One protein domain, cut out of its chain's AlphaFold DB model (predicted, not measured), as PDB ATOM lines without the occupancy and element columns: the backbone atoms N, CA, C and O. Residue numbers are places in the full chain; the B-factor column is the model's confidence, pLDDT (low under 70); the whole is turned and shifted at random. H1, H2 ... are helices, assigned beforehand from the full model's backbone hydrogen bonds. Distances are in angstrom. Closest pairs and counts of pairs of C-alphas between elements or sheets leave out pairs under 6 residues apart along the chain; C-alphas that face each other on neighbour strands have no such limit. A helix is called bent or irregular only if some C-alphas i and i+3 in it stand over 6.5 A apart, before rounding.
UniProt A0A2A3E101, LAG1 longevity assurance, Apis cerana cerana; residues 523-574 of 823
ATOM      1  N   ALA A 523      41.878  15.436  29.384       81.31
ATOM      2  CA  ALA A 523      42.133  16.563  28.485       81.31
ATOM      3  C   ALA A 523      41.135  17.682  28.828       81.31
ATOM      4  O   ALA A 523      39.998  17.399  29.219       81.31
ATOM      5  N   THR A 524      41.569  18.939  28.762       82.44
ATOM      6  CA  THR A 524      40.704  20.085  29.067       82.44
ATOM      7  C   THR A 524      39.559  20.153  28.050       82.44
ATOM      8  O   THR A 524      39.814  19.976  26.863       82.44
ATOM      9  N   PRO A 525      38.295  20.370  28.446       82.44
ATOM     10  CA  PRO A 525      37.197  20.430  27.480       82.44
ATOM     11  C   PRO A 525      37.420  21.555  26.455       82.44
ATOM     12  O   PRO A 525      37.573  22.711  26.840       82.44
ATOM     13  N   ASN A 526      37.470  21.222  25.163       84.94
ATOM     14  CA  ASN A 526      37.581  22.189  24.068       84.94
ATOM     15  C   ASN A 526      36.831  21.659  22.839       84.94
ATOM     16  O   ASN A 526      37.227  20.655  22.249       84.94
ATOM     17  N   GLU A 527      35.748  22.332  22.452       84.44
ATOM     18  CA  GLU A 527      34.874  21.869  21.369       84.44
ATOM     19  C   GLU A 527      35.528  21.913  19.986       84.44
ATOM     20  O   GLU A 527      35.221  21.072  19.141       84.44
ATOM     21  N   ILE A 528      36.426  22.870  19.739       83.12
ATOM     22  CA  ILE A 528      37.116  23.019  18.452       83.12
ATOM     23  C   ILE A 528      38.106  21.867  18.277       83.12
ATOM     24  O   ILE A 528      38.099  21.198  17.242       83.12
ATOM     25  N   LEU A 529      38.895  21.573  19.315       82.81
ATOM     26  CA  LEU A 529      39.830  20.446  19.307       82.81
ATOM     27  C   LEU A 529      39.110  19.091  19.282       82.81
ATOM     28  O   LEU A 529      39.571  18.188  18.589       82.81
ATOM     29  N   GLU A 530      37.963  18.942  19.952       84.25
ATOM     30  CA  GLU A 530      37.141  17.722  19.874       84.25
ATOM     31  C   GLU A 530      36.500  17.530  18.492       84.25
ATOM     32  O   GLU A 530      36.509  16.418  17.953       84.25
ATOM     33  N   LYS A 531      35.993  18.599  17.861       82.81
ATOM     34  CA  LYS A 531      35.490  18.551  16.476       82.81
ATOM     35  C   LYS A 531      36.610  18.207  15.496       82.81
ATOM     36  O   LYS A 531      36.407  17.373  14.614       82.81
ATOM     37  N   ALA A 532      37.801  18.780  15.665       79.44
ATOM     38  CA  ALA A 532      38.974  18.451  14.856       79.44
ATOM     39  C   ALA A 532      39.421  16.991  15.056       79.44
ATOM     40  O   ALA A 532      39.700  16.289  14.086       79.44
ATOM     41  N   TYR A 533      39.408  16.505  16.301       78.31
ATOM     42  CA  TYR A 533      39.737  15.122  16.644       78.31
ATOM     43  C   TYR A 533      38.730  14.112  16.064       78.31
ATOM     44  O   TYR A 533      39.125  13.051  15.584       78.31
ATOM     45  N   THR A 534      37.438  14.454  16.061       75.25
ATOM     46  CA  THR A 534      36.348  13.559  15.632       75.25
ATOM     47  C   THR A 534      36.102  13.582  14.114       75.25
ATOM     48  O   THR A 534      35.712  12.566  13.537       75.25
ATOM     49  N   SER A 535      36.317  14.723  13.447       70.00
ATOM     50  CA  SER A 535      35.984  14.922  12.023       70.00
ATOM     51  C   SER A 535      36.917  14.204  11.042       70.00
ATOM     52  O   SER A 535      36.472  13.806   9.961       70.00
ATOM     53  N   LYS A 536      38.188  13.964  11.394       61.47
ATOM     54  CA  LYS A 536      39.105  13.198  10.536       61.47
ATOM     55  C   LYS A 536      38.930  11.690  10.768       61.47
ATOM     56  O   LYS A 536      39.412  11.108  11.738       61.47
ATOM     57  N   LYS A 537      38.237  11.034   9.829       44.44
ATOM     58  CA  LYS A 537      38.153   9.569   9.720       44.44
ATOM     59  C   LYS A 537      39.563   8.961   9.582       44.44
ATOM     60  O   LYS A 537      40.210   9.153   8.562       44.44
ATOM     61  N   ILE A 538      39.914   8.109  10.553       41.16
ATOM     62  CA  ILE A 538      40.966   7.064  10.547       41.16
ATOM     63  C   ILE A 538      42.350   7.484  11.091       41.16
ATOM     64  O   ILE A 538      43.210   7.996  10.395       41.16
ATOM     65  N   LYS A 539      42.567   7.125  12.364       45.72
ATOM     66  CA  LYS A 539      43.715   6.358  12.889       45.72
ATOM     67  C   LYS A 539      45.100   6.603  12.242       45.72
ATOM     68  O   LYS A 539      45.499   5.874  11.345       45.72
ATOM     69  N   HIS A 540      45.879   7.435  12.933       43.19
ATOM     70  CA  HIS A 540      47.351   7.461  13.008       43.19
ATOM     71  C   HIS A 540      48.188   7.996  11.832       43.19
ATOM     72  O   HIS A 540      47.945   7.724  10.665       43.19
ATOM     73  N   LYS A 541      49.280   8.638  12.285       41.53
ATOM     74  CA  LYS A 541      50.452   9.213  11.611       41.53
ATOM     75  C   LYS A 541      50.213  10.521  10.852       41.53
ATOM     76  O   LYS A 541      49.686  10.533   9.757       41.53
ATOM     77  N   GLN A 542      50.688  11.598  11.485       48.41
ATOM     78  CA  GLN A 542      50.757  12.976  10.992       48.41
ATOM     79  C   GLN A 542      49.398  13.681  10.916       48.41
ATOM     80  O   GLN A 542      48.779  13.809   9.866       48.41
ATOM     81  N   VAL A 543      48.972  14.243  12.056       55.69
ATOM     82  CA  VAL A 543      48.371  15.582  11.972       55.69
ATOM     83  C   VAL A 543      49.451  16.418  11.290       55.69
ATOM     84  O   VAL A 543      50.571  16.464  11.802       55.69
ATOM     85  N   LEU A 544      49.172  16.908  10.082       58.06
ATOM     86  CA  LEU A 544      50.161  17.636   9.296       58.06
ATOM     87  C   LEU A 544      50.584  18.846  10.140       58.06
ATOM     88  O   LEU A 544      49.746  19.430  10.824       58.06
ATOM     89  N   GLU A 545      51.862  19.215  10.145       64.38
ATOM     90  CA  GLU A 545      52.356  20.378  10.906       64.38
ATOM     91  C   GLU A 545      51.502  21.635  10.624       64.38
ATOM     92  O   GLU A 545      51.160  22.406  11.519       64.38
ATOM     93  N   THR A 546      50.996  21.737   9.391       66.69
ATOM     94  CA  THR A 546      50.044  22.758   8.933       66.69
ATOM     95  C   THR A 546      48.672  22.721   9.626       66.69
ATOM     96  O   THR A 546      48.075  23.775   9.833       66.69
ATOM     97  N   ASP A 547      48.164  21.551  10.022       73.94
ATOM     98  CA  ASP A 547      46.915  21.413  10.782       73.94
ATOM     99  C   ASP A 547      47.100  21.891  12.232       73.94
ATOM    100  O   ASP A 547      46.197  22.510  12.799       73.94
ATOM    101  N   ILE A 548      48.261  21.611  12.843       78.94
ATOM    102  CA  ILE A 548      48.590  22.076  14.202       78.94
ATOM    103  C   ILE A 548      48.698  23.600  14.198       78.94
ATOM    104  O   ILE A 548      48.104  24.240  15.062       78.94
ATOM    105  N   LEU A 549      49.361  24.174  13.189       79.00
ATOM    106  CA  LEU A 549      49.452  25.619  12.961       79.00
ATOM    107  C   LEU A 549      48.073  26.272  12.779       79.00
ATOM    108  O   LEU A 549      47.786  27.304  13.387       79.00
ATOM    109  N   ALA A 550      47.191  25.667  11.979       80.31
ATOM    110  CA  ALA A 550      45.837  26.179  11.768       80.31
ATOM    111  C   ALA A 550      44.996  26.152  13.058       80.31
ATOM    112  O   ALA A 550      44.317  27.130  13.373       80.31
ATOM    113  N   LEU A 551      45.075  25.062  13.831       84.56
ATOM    114  CA  LEU A 551      44.377  24.919  15.113       84.56
ATOM    115  C   LEU A 551      44.945  25.856  16.187       84.56
ATOM    116  O   LEU A 551      44.172  26.456  16.929       84.56
ATOM    117  N   ALA A 552      46.268  26.017  16.242       85.19
ATOM    118  CA  ALA A 552      46.960  26.963  17.115       85.19
ATOM    119  C   ALA A 552      46.485  28.401  16.857       85.19
ATOM    120  O   ALA A 552      46.076  29.089  17.791       85.19
ATOM    121  N   LYS A 553      46.420  28.810  15.580       85.75
ATOM    122  CA  LYS A 553      45.935  30.135  15.166       85.75
ATOM    123  C   LYS A 553      44.453  30.358  15.480       85.75
ATOM    124  O   LYS A 553      44.068  31.466  15.830       85.75
ATOM    125  N   GLN A 554      43.616  29.328  15.352       86.50
ATOM    126  CA  GLN A 554      42.181  29.430  15.637       86.50
ATOM    127  C   GLN A 554      41.875  29.535  17.143       86.50
ATOM    128  O   GLN A 554      40.855  30.104  17.521       86.50
ATOM    129  N   LEU A 555      42.733  28.958  17.988       84.44
ATOM    130  CA  LEU A 555      42.541  28.854  19.438       84.44
ATOM    131  C   LEU A 555      43.354  29.859  20.255       84.44
ATOM    132  O   LEU A 555      43.191  29.892  21.473       84.44
ATOM    133  N   ASP A 556      44.228  30.627  19.602       85.88
ATOM    134  CA  ASP A 556      45.255  31.455  20.244       85.88
ATOM    135  C   ASP A 556      46.124  30.647  21.233       85.88
ATOM    136  O   ASP A 556      46.433  31.055  22.351       85.88
ATOM    137  N   TRP A 557      46.456  29.410  20.847       88.12
ATOM    138  CA  TRP A 557      47.287  28.490  21.629       88.12
ATOM    139  C   TRP A 557      48.639  28.307  20.953       88.12
ATOM    140  O   TRP A 557      48.744  28.327  19.731       88.12
ATOM    141  N   SER A 558      49.679  28.015  21.735       87.25
ATOM    142  CA  SER A 558      50.936  27.525  21.160       87.25
ATOM    143  C   SER A 558      50.743  26.139  20.531       87.25
ATOM    144  O   SER A 558      49.981  25.308  21.037       87.25
ATOM    145  N   GLU A 559      51.502  25.841  19.478       83.25
ATOM    146  CA  GLU A 559      51.520  24.519  18.831       83.25
ATOM    147  C   GLU A 559      51.742  23.392  19.852       83.25
ATOM    148  O   GLU A 559      51.026  22.391  19.865       83.25
ATOM    149  N   ARG A 560      52.648  23.609  20.815       82.81
ATOM    150  CA  ARG A 560      52.921  22.665  21.911       82.81
ATOM    151  C   ARG A 560      51.701  22.397  22.796       82.81
ATOM    152  O   ARG A 560      51.540  21.274  23.276       82.81
ATOM    153  N   GLN A 561      50.843  23.388  23.047       86.06
ATOM    154  CA  GLN A 561      49.615  23.196  23.830       86.06
ATOM    155  C   GLN A 561      48.595  22.351  23.064       86.06
ATOM    156  O   GLN A 561      48.026  21.423  23.643       86.06
ATOM    157  N   VAL A 562      48.417  22.616  21.767       84.25
ATOM    158  CA  VAL A 562      47.541  21.835  20.877       84.25
ATOM    159  C   VAL A 562      48.041  20.391  20.778       84.25
ATOM    160  O   VAL A 562      47.279  19.447  20.995       84.25
ATOM    161  N   GLU A 563      49.341  20.190  20.564       83.06
ATOM    162  CA  GLU A 563      49.956  18.862  20.550       83.06
ATOM    163  C   GLU A 563      49.786  18.113  21.868       83.06
ATOM    164  O   GLU A 563      49.470  16.921  21.870       83.06
ATOM    165  N   ARG A 564      50.028  18.786  22.998       85.12
ATOM    166  CA  ARG A 564      49.894  18.193  24.331       85.12
ATOM    167  C   ARG A 564      48.450  17.788  24.591       85.12
ATOM    168  O   ARG A 564      48.221  16.703  25.121       85.12
ATOM    169  N   TRP A 565      47.492  18.616  24.184       87.06
ATOM    170  CA  TRP A 565      46.072  18.297  24.267       87.06
ATOM    171  C   TRP A 565      45.727  17.069  23.422       87.06
ATOM    172  O   TRP A 565      45.174  16.105  23.947       87.06
ATOM    173  N   LEU A 566      46.151  17.033  22.154       82.38
ATOM    174  CA  LEU A 566      45.927  15.898  21.250       82.38
ATOM    175  C   LEU A 566      46.618  14.618  21.742       82.38
ATOM    176  O   LEU A 566      46.092  13.516  21.572       82.38
ATOM    177  N   ARG A 567      47.801  14.721  22.358       81.62
ATOM    178  CA  ARG A 567      48.504  13.599  23.005       81.62
ATOM    179  C   ARG A 567      47.741  13.095  24.229       81.62
ATOM    180  O   ARG A 567      47.534  11.886  24.357       81.62
ATOM    181  N   LEU A 568      47.280  13.992  25.100       83.31
ATOM    182  CA  LEU A 568      46.474  13.639  26.271       83.31
ATOM    183  C   LEU A 568      45.160  12.981  25.846       83.31
ATOM    184  O   LEU A 568      44.889  11.871  26.297       83.31
ATOM    185  N   ARG A 569      44.415  13.580  24.911       83.75
ATOM    186  CA  ARG A 569      43.144  13.055  24.394       83.75
ATOM    187  C   ARG A 569      43.288  11.663  23.777       83.75
ATOM    188  O   ARG A 569      42.502  10.778  24.101       83.75
ATOM    189  N   ARG A 570      44.349  11.428  22.990       76.94
ATOM    190  CA  ARG A 570      44.704  10.089  22.472       76.94
ATOM    191  C   ARG A 570      45.027   9.088  23.581       76.94
ATOM    192  O   ARG A 570      44.704   7.911  23.468       76.94
ATOM    193  N   THR A 571      45.682   9.534  24.649       76.31
ATOM    194  CA  THR A 571      46.037   8.670  25.786       76.31
ATOM    195  C   THR A 571      44.821   8.376  26.673       76.31
ATOM    196  O   THR A 571      44.810   7.366  27.373       76.31
ATOM    197  N   GLN A 572      43.769   9.196  26.632       77.56
ATOM    198  CA  GLN A 572      42.493   8.907  27.295       77.56
ATOM    199  C   GLN A 572      41.699   7.782  26.625       77.56
ATOM    200  O   GLN A 572      41.034   7.031  27.329       77.56
ATOM    201  N   ASP A 573      41.805   7.629  25.302       72.25
ATOM    202  CA  ASP A 573      41.173   6.519  24.570       72.25
ATOM    203  C   ASP A 573      41.931   5.190  24.738       72.25
ATOM    204  O   ASP A 573      41.433   4.129  24.353       72.25
ATOM    205  N   LYS A 574      43.139   5.215  25.324       71.69
ATOM    206  CA  LYS A 574      43.886   3.993  25.629       71.69
ATOM    207  C   LYS A 574      43.232   3.276  26.822       71.69
ATOM    208  O   LYS A 574      43.096   3.859  27.898       71.69
TER     209      LYS A 574
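What this domain is: This is residues 523 to 574 of the 823 residues of the protein "LAG1 longevity assurance" of Apis cerana cerana (UniProt A0A2A3E101). Three short helices make a small rounded body: H2 and H3 meet in an L-shaped corner joined by a tight turn, and H1 sits on one side of that corner, near both. H1 and H2 run opposite ways at a shallow tilt, the centres of the three helices make a triangle, and residues 534 to 542, the last two residues of H1 and the first part of the link to H2, stick out from the body. The printed part has 52 residues with three named helices, in the order H1, H2, H3, and no named strand; the class is all helix. It is compact, with a radius of gyration of the C-alphas of 10.3 A, and spans 27 by 22 by 17 A.

Where its parts are: The printed part begins at Ala 523, and its first helix, H1, holds residues 527 to 535, beginning with C-alpha 527 at (34.874, 21.869, 21.369) and measuring 11.7 A from first to last C-alpha. After 9 residues comes H2, residues 545 to 555, 15.5 A long, with C-alpha 545 at (52.356, 20.378, 10.906). After 3 more residues comes H3, the longest, residues 559 to 572, 19.9 A long, ending with C-alpha 572 at (42.493, 8.907, 27.295).

How they stand to each other: H1 and H2 are close but not clearly touching; their closest C-alphas, those of Leu 529 and Leu 551, are 7.6 A apart. They run opposite ways at a shallow tilt of 33 degrees, only just short of steep. H1 and H3 only just touch, with 3 pairs of C-alphas within 8 A; the closest are those of Tyr 533 and Leu 566, 7.8 A apart. H3 touches H1 with residues 562 to 566 alone. H1 and H3 run the same way at a steep tilt of 62 degrees. H2 and H3 touch, the closest C-alphas being those of Ala 552 and Glu 559, 5.5 A apart. Here H3 takes part with residues 559 to 563 alone. Their lines are about perpendicular, at 82 degrees. In H1, H2 and H3 every O i to N i+4 pair is within hydrogen-bond range, and no helix is bent.

The domain as a whole: The two C-alphas farthest apart, those of Lys 553 and Lys 574, are 28.2 A apart, while those of Ala 523 and Lys 574 are 13.0 A apart. The printed part has no cut. The link from H1 to H2 is short, the link from H2 to H3 is tight, and neither is long. Residues 534 to 542, of which 534 and 535 belong to H1, stand free; without them the body spans 27 by 19 by 16 A. The mean pLDDT of the printed part is 75.4, and the model's confidence is low, under 70, at residues 536 to 546, of which 545 and 546 belong to H2.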